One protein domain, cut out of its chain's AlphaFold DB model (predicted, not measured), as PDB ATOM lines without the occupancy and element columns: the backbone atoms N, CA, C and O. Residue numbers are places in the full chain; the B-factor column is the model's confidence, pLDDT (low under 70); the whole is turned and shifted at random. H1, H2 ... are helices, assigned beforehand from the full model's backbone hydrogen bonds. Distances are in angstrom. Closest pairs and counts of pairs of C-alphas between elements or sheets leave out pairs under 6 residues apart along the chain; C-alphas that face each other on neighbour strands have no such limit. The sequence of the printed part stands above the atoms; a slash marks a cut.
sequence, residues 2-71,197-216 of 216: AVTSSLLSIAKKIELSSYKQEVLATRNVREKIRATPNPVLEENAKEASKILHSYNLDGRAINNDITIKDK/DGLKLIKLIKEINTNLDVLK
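Overview. This is residues 2 to 71 and 197 to 216 of the 216 residues of an uncharacterized protein of uncultured archaeon MedDCM-OCT-S04-C246 (UniProt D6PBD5). Two long helices, H4 and H3, pack side by side and run opposite ways; the short H1 packs on this pair, and the long H2 crosses H1 nearly at a right angle. A long stretch with no named element, residues 55 to 71, follows H3. The printed part has 90 residues with four named helices, in the order H1, H2, H3, H4, and no named strand: the class is all helix. It is compact, with a radius of gyration of the C-alphas of 12.3 A, and rounded, spanning 35 by 29 by 20 A.

Along the chain. H4, residues 197 to 213, is 24.2 A long and ends at C-alpha 213 (33.136, -10.872, -1.297). H2, residues 19 to 35, is 24.4 A long. H3, residues 39 to 54, covers 22.4 A. H1, residues 2 to 11, covers 14.1 A from C-alpha 2 (22.958, -22.851, 5.946).

Arrangement. H4 touches H3 at a shallow tilt of 34 degrees, only just short of steep, opposite ways; their closest C-alphas, of Leu 201 and Ala 48, are 5.6 A apart. The hub is H1, which touches the three other helices. H1 and H4 run the same way at a steep tilt of 61 degrees, closest at the C-alphas of Leu 7 and Asn 209, 6.7 A. H3 touches H1 with residues 45 to 49 alone, the C-alphas of Ser 49 and Val 3 being closest at 6.6 A. H2 touches H1 with residues 22 to 29 alone, about perpendicular at 87 degrees, closest at the C-alphas of Thr 26 and Ser 5, 4.7 A. H2 and H4 are apart; H2 and H3 are only just apart, closest 8.2 A. In H1, H2, H3 and H4 every O i to N i+4 pair is within hydrogen-bond range.

Size, cuts and confidence. The C-alphas of Ala 35 and Lys 71 are the two farthest apart, 38.8 A. Residues 72 to 196 are not printed, and C-alphas 71 and 197 are 18.5 A apart across the cut. The link from H2 to H3 is tight and that from H1 to H2 short. Mean pLDDT of the printed part is 78.2, with residues 2 to 17 and 213 to 216 under 70.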
ATOM      1  N   ALA A   2      23.028 -22.046   7.183       47.84
ATOM      2  CA  ALA A   2      22.958 -22.851   5.946       47.84
ATOM      3  C   ALA A   2      22.784 -21.993   4.670       47.84
ATOM      4  O   ALA A   2      23.351 -22.275   3.624       47.84
ATOM      5  N   VAL A   3      22.054 -20.876   4.770       54.22
ATOM      6  CA  VAL A   3      21.916 -19.910   3.663       54.22
ATOM      7  C   VAL A   3      23.263 -19.261   3.324       54.22
ATOM      8  O   VAL A   3      23.643 -19.189   2.168       54.22
ATOM      9  N   THR A   4      24.040 -18.848   4.326       52.09
ATOM     10  CA  THR A   4      25.343 -18.193   4.124       52.09
ATOM     11  C   THR A   4      26.412 -19.135   3.575       52.09
ATOM     12  O   THR A   4      27.275 -18.692   2.828       52.09
ATOM     13  N   SER A   5      26.366 -20.428   3.907       51.47
ATOM     14  CA  SER A   5      27.284 -21.420   3.339       51.47
ATOM     15  C   SER A   5      26.931 -21.785   1.904       51.47
ATOM     16  O   SER A   5      27.829 -21.826   1.068       51.47
ATOM     17  N   SER A   6      25.636 -21.946   1.608       55.09
ATOM     18  CA  SER A   6      25.134 -22.104   0.242       55.09
ATOM     19  C   SER A   6      25.471 -20.891  -0.629       55.09
ATOM     20  O   SER A   6      25.794 -21.047  -1.796       55.09
ATOM     21  N   LEU A   7      25.431 -19.673  -0.085       55.09
ATOM     22  CA  LEU A   7      25.815 -18.474  -0.832       55.09
ATOM     23  C   LEU A   7      27.330 -18.348  -1.007       55.09
ATOM     24  O   LEU A   7      27.781 -17.897  -2.053       55.09
ATOM     25  N   LEU A   8      28.134 -18.797  -0.041       56.31
ATOM     26  CA  LEU A   8      29.591 -18.777  -0.174       56.31
ATOM     27  C   LEU A   8      30.111 -19.836  -1.160       56.31
ATOM     28  O   LEU A   8      31.110 -19.593  -1.840       56.31
ATOM     29  N   SER A   9      29.455 -20.996  -1.273       53.47
ATOM     30  CA  SER A   9      29.776 -21.973  -2.323       53.47
ATOM     31  C   SER A   9      29.439 -21.441  -3.712       53.47
ATOM     32  O   SER A   9      30.253 -21.571  -4.627       53.47
ATOM     33  N   ILE A  10      28.305 -20.743  -3.832       54.25
ATOM     34  CA  ILE A  10      27.909 -20.016  -5.042       54.25
ATOM     35  C   ILE A  10      28.943 -18.927  -5.387       54.25
ATOM     36  O   ILE A  10      29.460 -18.906  -6.503       54.25
ATOM     37  N   ALA A  11      29.343 -18.093  -4.420       52.09
ATOM     38  CA  ALA A  11      30.330 -17.018  -4.596       52.09
ATOM     39  C   ALA A  11      31.743 -17.512  -4.959       52.09
ATOM     40  O   ALA A  11      32.544 -16.775  -5.542       52.09
ATOM     41  N   LYS A  12      32.082 -18.755  -4.592       53.56
ATOM     42  CA  LYS A  12      33.362 -19.394  -4.930       53.56
ATOM     43  C   LYS A  12      33.301 -20.270  -6.185       53.56
ATOM     44  O   LYS A  12      34.343 -20.785  -6.575       53.56
ATOM     45  N   LYS A  13      32.128 -20.442  -6.817       52.88
ATOM     46  CA  LYS A  13      31.895 -21.433  -7.890       52.88
ATOM     47  C   LYS A  13      32.366 -22.848  -7.512       52.88
ATOM     48  O   LYS A  13      32.796 -23.609  -8.373       52.88
ATOM     49  N   ILE A  14      32.321 -23.196  -6.225       57.34
ATOM     50  CA  ILE A  14      32.678 -24.538  -5.757       57.34
ATOM     51  C   ILE A  14      31.377 -25.311  -5.599       57.34
ATOM     52  O   ILE A  14      30.546 -24.966  -4.759       57.34
ATOM     53  N   GLU A  15      31.205 -26.359  -6.398       57.56
ATOM     54  CA  GLU A  15      30.119 -27.313  -6.207       57.56
ATOM     55  C   GLU A  15      30.382 -28.094  -4.913       57.56
ATOM     56  O   GLU A  15      31.361 -28.833  -4.796       57.56
ATOM     57  N   LEU A  16      29.536 -27.889  -3.902       64.88
ATOM     58  CA  LEU A  16      29.572 -28.683  -2.677       64.88
ATOM     59  C   LEU A  16      28.941 -30.041  -2.987       64.88
ATOM     60  O   LEU A  16      27.723 -30.193  -2.938       64.88
ATOM     61  N   SER A  17      29.768 -31.023  -3.332       64.88
ATOM     62  CA  SER A  17      29.308 -32.352  -3.753       64.88
ATOM     63  C   SER A  17      29.025 -33.302  -2.584       64.88
ATOM     64  O   SER A  17      28.471 -34.380  -2.781       64.88
ATOM     65  N   SER A  18      29.387 -32.920  -1.352       75.38
ATOM     66  CA  SER A  18      29.191 -33.737  -0.150       75.38
ATOM     67  C   SER A  18      28.741 -32.909   1.052       75.38
ATOM     68  O   SER A  18      29.237 -31.806   1.285       75.38
ATOM     69  N   TYR A  19      27.898 -33.506   1.901       72.38
ATOM     70  CA  TYR A  19      27.481 -32.929   3.183       72.38
ATOM     71  C   TYR A  19      28.673 -32.536   4.071       72.38
ATOM     72  O   TYR A  19      28.663 -31.495   4.724       72.38
ATOM     73  N   LYS A  20      29.764 -33.317   4.042       80.31
ATOM     74  CA  LYS A  20      31.001 -32.971   4.759       80.31
ATOM     75  C   LYS A  20      31.558 -31.624   4.288       80.31
ATOM     76  O   LYS A  20      31.978 -30.814   5.114       80.31
ATOM     77  N   GLN A  21      31.565 -31.383   2.978       78.81
ATOM     78  CA  GLN A  21      32.055 -30.130   2.405       78.81
ATOM     79  C   GLN A  21      31.133 -28.964   2.769       78.81
ATOM     80  O   GLN A  21      31.628 -27.903   3.138       78.81
ATOM     81  N   GLU A  22      29.814 -29.165   2.738       73.25
ATOM     82  CA  GLU A  22      28.833 -28.152   3.143       73.25
ATOM     83  C   GLU A  22      29.013 -27.737   4.610       73.25
ATOM     84  O   GLU A  22      29.065 -26.544   4.929       73.25
ATOM     85  N   VAL A  23      29.197 -28.706   5.511       80.88
ATOM     86  CA  VAL A  23      29.440 -28.443   6.937       80.88
ATOM     87  C   VAL A  23      30.755 -27.689   7.142       80.88
ATOM     88  O   VAL A  23      30.780 -26.707   7.888       80.88
ATOM     89  N   LEU A  24      31.840 -28.097   6.474       81.81
ATOM     90  CA  LEU A  24      33.137 -27.413   6.569       81.81
ATOM     91  C   LEU A  24      33.075 -25.986   6.014       81.81
ATOM     92  O   LEU A  24      33.567 -25.060   6.655       81.81
ATOM     93  N   ALA A  25      32.412 -25.781   4.875       76.12
ATOM     94  CA  ALA A  25      32.187 -24.452   4.319       76.12
ATOM     95  C   ALA A  25      31.400 -23.575   5.303       76.12
ATOM     96  O   ALA A  25      31.804 -22.451   5.590       76.12
ATOM     97  N   THR A  26      30.332 -24.113   5.898       77.75
ATOM     98  CA  THR A  26      29.534 -23.418   6.919       77.75
ATOM     99  C   THR A  26      30.366 -23.020   8.136       77.75
ATOM    100  O   THR A  26      30.242 -21.891   8.617       77.75
ATOM    101  N   ARG A  27      31.238 -23.915   8.618       79.75
ATOM    102  CA  ARG A  27      32.158 -23.628   9.728       79.75
ATOM    103  C   ARG A  27      33.136 -22.511   9.374       79.75
ATOM    104  O   ARG A  27      33.226 -21.554  10.133       79.75
ATOM    105  N   ASN A  28      33.751 -22.566   8.195       81.62
ATOM    106  CA  ASN A  28      34.678 -21.531   7.735       81.62
ATOM    107  C   ASN A  28      34.011 -20.147   7.649       81.62
ATOM    108  O   ASN A  28      34.591 -19.155   8.083       81.62
ATOM    109  N   VAL A  29      32.777 -20.059   7.131       76.31
ATOM    110  CA  VAL A  29      32.027 -18.786   7.099       76.31
ATOM    111  C   VAL A  29      31.745 -18.276   8.507       76.31
ATOM    112  O   VAL A  29      31.940 -17.097   8.791       76.31
ATOM    113  N   ARG A  30      31.318 -19.163   9.408       79.38
ATOM    114  CA  ARG A  30      31.054 -18.814  10.807       79.38
ATOM    115  C   ARG A  30      32.309 -18.290  11.509       79.38
ATOM    116  O   ARG A  30      32.207 -17.337  12.274       79.38
ATOM    117  N   GLU A  31      33.463 -18.902  11.272       84.00
ATOM    118  CA  GLU A  31      34.740 -18.458  11.841       84.00
ATOM    119  C   GLU A  31      35.166 -17.097  11.290       84.00
ATOM    120  O   GLU A  31      35.512 -16.218  12.075       84.00
ATOM    121  N   LYS A  32      35.031 -16.865   9.977       79.31
ATOM    122  CA  LYS A  32      35.290 -15.549   9.370       79.31
ATOM    123  C   LYS A  32      34.394 -14.446   9.943       79.31
ATOM    124  O   LYS A  32      34.891 -13.384  10.291       79.31
ATOM    125  N   ILE A  33      33.096 -14.711  10.104       77.06
ATOM    126  CA  ILE A  33      32.153 -13.752  10.709       77.06
ATOM    127  C   ILE A  33      32.506 -13.474  12.178       77.06
ATOM    128  O   ILE A  33      32.345 -12.352  12.645       77.06
ATOM    129  N   ARG A  34      33.012 -14.471  12.917       80.69
ATOM    130  CA  ARG A  34      33.501 -14.269  14.292       80.69
ATOM    131  C   ARG A  34      34.768 -13.418  14.343       80.69
ATOM    132  O   ARG A  34      34.900 -12.617  15.258       80.69
ATOM    133  N   ALA A  35      35.683 -13.609  13.393       81.75
ATOM    134  CA  ALA A  35      36.931 -12.855  13.312       81.75
ATOM    135  C   ALA A  35      36.705 -11.397  12.876       81.75
ATOM    136  O   ALA A  35      37.387 -10.499  13.359       81.75
ATOM    137  N   THR A  36      35.734 -11.153  11.993       80.06
ATOM    138  CA  THR A  36      35.379  -9.812  11.509       80.06
ATOM    139  C   THR A  36      33.860  -9.630  11.580       80.06
ATOM    140  O   THR A  36      33.161  -9.890  10.595       80.06
ATOM    141  N   PRO A  37      33.326  -9.220  12.748       78.12
ATOM    142  CA  PRO A  37      31.891  -9.067  12.942       78.12
ATOM    143  C   PRO A  37      31.303  -8.053  11.964       78.12
ATOM    144  O   PRO A  37      31.692  -6.888  11.943       78.12
ATOM    145  N   ASN A  38      30.332  -8.499  11.173       79.56
ATOM    146  CA  ASN A  38      29.547  -7.637  10.302       79.56
ATOM    147  C   ASN A  38      28.061  -7.798  10.671       79.56
ATOM    148  O   ASN A  38      27.426  -8.758  10.220       79.56
ATOM    149  N   PRO A  39      27.503  -6.901  11.507       82.69
ATOM    150  CA  PRO A  39      26.131  -7.030  11.995       82.69
ATOM    151  C   PRO A  39      25.102  -6.973  10.859       82.69
ATOM    152  O   PRO A  39      24.113  -7.696  10.908       82.69
ATOM    153  N   VAL A  40      25.380  -6.206   9.797       83.19
ATOM    154  CA  VAL A  40      24.512  -6.099   8.612       83.19
ATOM    155  C   VAL A  40      24.436  -7.434   7.871       83.19
ATOM    156  O   VAL A  40      23.356  -7.891   7.503       83.19
ATOM    157  N   LEU A  41      25.576  -8.110   7.693       81.50
ATOM    158  CA  LEU A  41      25.618  -9.439   7.082       81.50
ATOM    159  C   LEU A  41      24.831 -10.467   7.911       81.50
ATOM    160  O   LEU A  41      24.106 -11.293   7.352       81.50
ATOM    161  N   GLU A  42      24.983 -10.434   9.236       82.19
ATOM    162  CA  GLU A  42      24.302 -11.363  10.137       82.19
ATOM    163  C   GLU A  42      22.785 -11.135  10.158       82.19
ATOM    164  O   GLU A  42      22.016 -12.100  10.100       82.19
ATOM    165  N   GLU A  43      22.348  -9.878  10.206       87.81
ATOM    166  CA  GLU A  43      20.937  -9.498  10.178       87.81
ATOM    167  C   GLU A  43      20.280  -9.880   8.850       87.81
ATOM    168  O   GLU A  43      19.283 -10.610   8.855       87.81
ATOM    169  N   ASN A  44      20.900  -9.529   7.718       87.19
ATOM    170  CA  ASN A  44      20.409  -9.902   6.393       87.19
ATOM    171  C   ASN A  44      20.313 -11.427   6.238       87.19
ATOM    172  O   ASN A  44      19.332 -11.951   5.706       87.19
ATOM    173  N   ALA A  45      21.303 -12.174   6.741       84.75
ATOM    174  CA  ALA A  45      21.287 -13.634   6.713       84.75
ATOM    175  C   ALA A  45      20.183 -14.237   7.598       84.75
ATOM    176  O   ALA A  45      19.573 -15.245   7.222       84.75
ATOM    177  N   LYS A  46      19.917 -13.646   8.771       88.19
ATOM    178  CA  LYS A  46      18.801 -14.042   9.643       88.19
ATOM    179  C   LYS A  46      17.467 -13.764   8.965       88.19
ATOM    180  O   LYS A  46      16.597 -14.632   8.989       88.19
ATOM    181  N   GLU A  47      17.306 -12.604   8.342       91.75
ATOM    182  CA  GLU A  47      16.070 -12.237   7.656       91.75
ATOM    183  C   GLU A  47      15.809 -13.124   6.430       91.75
ATOM    184  O   GLU A  47      14.725 -13.696   6.312       91.75
ATOM    185  N   ALA A  48      16.818 -13.359   5.587       89.69
ATOM    186  CA  ALA A  48      16.721 -14.295   4.467       89.69
ATOM    187  C   ALA A  48      16.340 -15.712   4.936       89.69
ATOM    188  O   ALA A  48      15.484 -16.371   4.342       89.69
ATOM    189  N   SER A  49      16.926 -16.173   6.048       88.50
ATOM    190  CA  SER A  49      16.577 -17.460   6.653       88.50
ATOM    191  C   SER A  49      15.142 -17.494   7.180       88.50
ATOM    192  O   SER A  49      14.493 -18.529   7.055       88.50
ATOM    193  N   LYS A  50      14.634 -16.397   7.760       93.44
ATOM    194  CA  LYS A  50      13.240 -16.294   8.224       93.44
ATOM    195  C   LYS A  50      12.258 -16.364   7.054       93.44
ATOM    196  O   LYS A  50      11.269 -17.082   7.161       93.44
ATOM    197  N   ILE A  51      12.555 -15.683   5.945       93.25
ATOM    198  CA  ILE A  51      11.729 -15.729   4.726       93.25
ATOM    199  C   ILE A  51      11.694 -17.147   4.146       93.25
ATOM    200  O   ILE A  51      10.628 -17.661   3.832       93.25
ATOM    201  N   LEU A  52      12.838 -17.823   4.025       92.12
ATOM    202  CA  LEU A  52      12.852 -19.209   3.544       92.12
ATOM    203  C   LEU A  52      12.065 -20.132   4.483       92.12
ATOM    204  O   LEU A  52      11.234 -20.925   4.034       92.12
ATOM    205  N   HIS A  53      12.270 -19.983   5.791       92.44
ATOM    206  CA  HIS A  53      11.605 -20.808   6.789       92.44
ATOM    207  C   HIS A  53      10.080 -20.618   6.798       92.44
ATOM    208  O   HIS A  53       9.359 -21.609   6.895       92.44
ATOM    209  N   SER A  54       9.569 -19.393   6.609       94.25
ATOM    210  CA  SER A  54       8.120 -19.136   6.560       94.25
ATOM    211  C   SER A  54       7.421 -19.822   5.376       94.25
ATOM    212  O   SER A  54       6.232 -20.127   5.455       94.25
ATOM    213  N   TYR A  55       8.160 -20.153   4.312       93.25
ATOM    214  CA  TYR A  55       7.669 -20.934   3.171       93.25
ATOM    215  C   TYR A  55       7.991 -22.437   3.276       93.25
ATOM    216  O   TYR A  55       7.737 -23.187   2.329       93.25
ATOM    217  N   ASN A  56       8.506 -22.911   4.420       92.06
ATOM    218  CA  ASN A  56       9.032 -24.270   4.606       92.06
ATOM    219  C   ASN A  56      10.094 -24.632   3.553       92.06
ATOM    220  O   ASN A  56      10.050 -25.716   2.959       92.06
ATOM    221  N   LEU A  57      10.994 -23.688   3.288       92.62
ATOM    222  CA  LEU A  57      12.132 -23.808   2.387       92.62
ATOM    223  C   LEU A  57      13.438 -23.628   3.168       92.62
ATOM    224  O   LEU A  57      13.463 -23.154   4.304       92.62
ATOM    225  N   ASP A  58      14.536 -24.003   2.528       87.62
ATOM    226  CA  ASP A  58      15.891 -23.833   3.038       87.62
ATOM    227  C   ASP A  58      16.814 -23.294   1.932       87.62
ATOM    228  O   ASP A  58      16.360 -22.937   0.840       87.62
ATOM    229  N   GLY A  59      18.120 -23.219   2.209       82.06
ATOM    230  CA  GLY A  59      19.116 -22.702   1.263       82.06
ATOM    231  C   GLY A  59      19.130 -23.420  -0.093       82.06
ATOM    232  O   GLY A  59      19.483 -22.801  -1.091       82.06
ATOM    233  N   ARG A  60      18.647 -24.671  -0.176       84.25
ATOM    234  CA  ARG A  60      18.594 -25.447  -1.429       84.25
ATOM    235  C   ARG A  60      17.595 -24.885  -2.438       84.25
ATOM    236  O   ARG A  60      17.606 -25.313  -3.594       84.25
ATOM    237  N   ALA A  61      16.722 -23.967  -2.019       87.94
ATOM    238  CA  ALA A  61      15.791 -23.265  -2.899       87.94
ATOM    239  C   ALA A  61      16.486 -22.233  -3.805       87.94
ATOM    240  O   ALA A  61      15.906 -21.829  -4.813       87.94
ATOM    241  N   ILE A  62      17.713 -21.821  -3.470       86.31
ATOM    242  CA  ILE A  62      18.491 -20.827  -4.213       86.31
ATOM    243  C   ILE A  62      19.371 -21.546  -5.252       86.31
ATOM    244  O   ILE A  62      19.988 -22.570  -4.957       86.31
ATOM    245  N   ASN A  63      19.409 -21.030  -6.478       83.69
ATOM    246  CA  ASN A  63      20.308 -21.481  -7.539       83.69
ATOM    247  C   ASN A  63      21.650 -20.732  -7.514       83.69
ATOM    248  O   ASN A  63      21.787 -19.670  -6.907       83.69
ATOM    249  N   ASN A  64      22.623 -21.245  -8.271       76.38
ATOM    250  CA  ASN A  64      23.948 -20.635  -8.418       76.38
ATOM    251  C   ASN A  64      23.934 -19.236  -9.067       76.38
ATOM    252  O   ASN A  64      24.881 -18.478  -8.907       76.38
ATOM    253  N   ASP A  65      22.871 -18.870  -9.777       77.75
ATOM    254  CA  ASP A  65      22.655 -17.556 -10.388       77.75
ATOM    255  C   ASP A  65      21.889 -16.577  -9.476       77.75
ATOM    256  O   ASP A  65      21.414 -15.541  -9.939       77.75
ATOM    257  N   ILE A  66      21.780 -16.868  -8.170       79.94
ATOM    258  CA  ILE A  66      21.079 -16.025  -7.177       79.94
ATOM    259  C   ILE A  66      19.563 -15.927  -7.476       79.94
ATOM    260  O   ILE A  66      18.848 -15.063  -6.967       79.94
ATOM    261  N   THR A  67      19.023 -16.856  -8.270       85.56
ATOM    262  CA  THR A  67      17.579 -16.979  -8.486       85.56
ATOM    263  C   THR A  67      16.969 -18.036  -7.572       85.56
ATOM    264  O   THR A  67      17.647 -18.895  -7.011       85.56
ATOM    265  N   ILE A  68      15.647 -17.988  -7.433       87.81
ATOM    266  CA  ILE A  68      14.867 -18.988  -6.704       87.81
ATOM    267  C   ILE A  68      14.441 -20.085  -7.691       87.81
ATOM    268  O   ILE A  68      14.000 -19.776  -8.799       87.81
ATOM    269  N   LYS A  69      14.554 -21.361  -7.305       88.50
ATOM    270  CA  LYS A  69      14.129 -22.507  -8.128       88.50
ATOM    271  C   LYS A  69      12.629 -22.470  -8.409       88.50
ATOM    272  O   LYS A  69      11.835 -22.309  -7.486       88.50
ATOM    273  N   ASP A  70      12.230 -22.708  -9.654       88.50
ATOM    274  CA  ASP A  70      10.842 -22.494 -10.087       88.50
ATOM    275  C   ASP A  70      10.299 -23.512 -11.100       88.50
ATOM    276  O   ASP A  70       9.151 -23.396 -11.546       88.50
ATOM    277  N   LYS A  71      11.094 -24.531 -11.438       90.19
ATOM    278  CA  LYS A  71      10.758 -25.567 -12.426       90.19
ATOM    279  C   LYS A  71      10.379 -26.885 -11.742       90.19
ATOM    280  O   LYS A  71      11.222 -27.777 -11.638       90.19
ATOM    281  N   ASP A 197       7.961 -11.258  -0.911       93.19
ATOM    282  CA  ASP A 197       9.012 -11.874  -0.100       93.19
ATOM    283  C   ASP A 197      10.128 -12.468  -0.965       93.19
ATOM    284  O   ASP A 197      11.292 -12.385  -0.589       93.19
ATOM    285  N   GLY A 198       9.805 -13.022  -2.139       91.44
ATOM    286  CA  GLY A 198      10.799 -13.508  -3.096       91.44
ATOM    287  C   GLY A 198      11.692 -12.393  -3.634       91.44
ATOM    288  O   GLY A 198      12.913 -12.547  -3.677       91.44
ATOM    289  N   LEU A 199      11.108 -11.241  -3.982       93.12
ATOM    290  CA  LEU A 199      11.871 -10.059  -4.403       93.12
ATOM    291  C   LEU A 199      12.775  -9.548  -3.276       93.12
ATOM    292  O   LEU A 199      13.958  -9.277  -3.501       93.12
ATOM    293  N   LYS A 200      12.234  -9.463  -2.054       93.75
ATOM    294  CA  LYS A 200      12.993  -9.077  -0.859       93.75
ATOM    295  C   LYS A 200      14.140 -10.050  -0.593       93.75
ATOM    296  O   LYS A 200      15.266  -9.615  -0.367       93.75
ATOM    297  N   LEU A 201      13.885 -11.353  -0.691       92.19
ATOM    298  CA  LEU A 201      14.887 -12.396  -0.513       92.19
ATOM    299  C   LEU A 201      16.025 -12.267  -1.530       92.19
ATOM    300  O   LEU A 201      17.186 -12.322  -1.139       92.19
ATOM    301  N   ILE A 202      15.723 -12.046  -2.813       91.31
ATOM    302  CA  ILE A 202      16.751 -11.847  -3.849       91.31
ATOM    303  C   ILE A 202      17.612 -10.616  -3.534       91.31
ATOM    304  O   ILE A 202      18.832 -10.667  -3.697       91.31
ATOM    305  N   LYS A 203      17.007  -9.521  -3.054       91.81
ATOM    306  CA  LYS A 203      17.749  -8.321  -2.639       91.81
ATOM    307  C   LYS A 203      18.690  -8.621  -1.467       91.81
ATOM    308  O   LYS A 203      19.881  -8.338  -1.568       91.81
ATOM    309  N   LEU A 204      18.183  -9.274  -0.419       89.38
ATOM    310  CA  LEU A 204      18.976  -9.681   0.744       89.38
ATOM    311  C   LEU A 204      20.130 -10.606   0.350       89.38
ATOM    312  O   LEU A 204      21.254 -10.418   0.802       89.38
ATOM    313  N   ILE A 205      19.885 -11.579  -0.531       86.81
ATOM    314  CA  ILE A 205      20.924 -12.489  -1.021       86.81
ATOM    315  C   ILE A 205      22.016 -11.725  -1.778       86.81
ATOM    316  O   ILE A 205      23.196 -12.010  -1.578       86.81
ATOM    317  N   LYS A 206      21.652 -10.754  -2.624       87.44
ATOM    318  CA  LYS A 206      22.629  -9.922  -3.339       87.44
ATOM    319  C   LYS A 206      23.499  -9.119  -2.374       87.44
ATOM    320  O   LYS A 206      24.714  -9.146  -2.523       87.44
ATOM    321  N   GLU A 207      22.896  -8.483  -1.369       85.94
ATOM    322  CA  GLU A 207      23.621  -7.731  -0.332       85.94
ATOM    323  C   GLU A 207      24.535  -8.634   0.514       85.94
ATOM    324  O   GLU A 207      25.664  -8.272   0.846       85.94
ATOM    325  N   ILE A 208      24.075  -9.846   0.838       83.62
ATOM    326  CA  ILE A 208      24.890 -10.860   1.520       83.62
ATOM    327  C   ILE A 208      26.081 -11.255   0.644       83.62
ATOM    328  O   ILE A 208      27.202 -11.319   1.140       83.62
ATOM    329  N   ASN A 209      25.860 -11.500  -0.649       81.06
ATOM    330  CA  ASN A 209      26.910 -11.911  -1.576       81.06
ATOM    331  C   ASN A 209      27.980 -10.823  -1.754       81.06
ATOM    332  O   ASN A 209      29.168 -11.128  -1.693       81.06
ATOM    333  N   THR A 210      27.581  -9.555  -1.895       80.81
ATOM    334  CA  THR A 210      28.530  -8.433  -1.980       80.81
ATOM    335  C   THR A 210      29.350  -8.290  -0.701       80.81
ATOM    336  O   THR A 210      30.563  -8.133  -0.765       80.81
ATOM    337  N   ASN A 211      28.718  -8.412   0.468       74.75
ATOM    338  CA  ASN A 211      29.412  -8.295   1.752       74.75
ATOM    339  C   ASN A 211      30.295  -9.514   2.070       74.75
ATOM    340  O   ASN A 211      31.281  -9.385   2.792       74.75
ATOM    341  N   LEU A 212      29.977 -10.694   1.527       71.88
ATOM    342  CA  LEU A 212      30.826 -11.887   1.612       71.88
ATOM    343  C   LEU A 212      32.072 -11.781   0.729       71.88
ATOM    344  O   LEU A 212      33.124 -12.278   1.130       71.88
ATOM    345  N   ASP A 213      31.976 -11.138  -0.438       64.81
ATOM    346  CA  ASP A 213      33.136 -10.872  -1.297       64.81
ATOM    347  C   ASP A 213      34.135  -9.918  -0.636       64.81
ATOM    348  O   ASP A 213      35.338 -10.100  -0.791       64.81
ATOM    349  N   VAL A 214      33.660  -8.969   0.173       59.62
ATOM    350  CA  VAL A 214      34.515  -8.065   0.966       59.62
ATOM    351  C   VAL A 214      35.260  -8.801   2.095       59.62
ATOM    352  O   VAL A 214      36.288  -8.332   2.567       59.62
ATOM    353  N   LEU A 215      34.775  -9.976   2.515       55.00
ATOM    354  CA  LEU A 215      35.408 -10.842   3.524       55.00
ATOM    355  C   LEU A 215      36.360 -11.898   2.913       55.00
ATOM    356  O   LEU A 215      36.796 -12.818   3.628       55.00
ATOM    357  N   LYS A 216      36.609 -11.857   1.593       53.41
ATOM    358  CA  LYS A 216      37.573 -12.744   0.922       53.41
ATOM    359  C   LYS A 216      38.991 -12.411   1.346       53.41
ATOM    360  O   LYS A 216      39.620 -13.387   1.822       53.41
TER     361      LYS A 216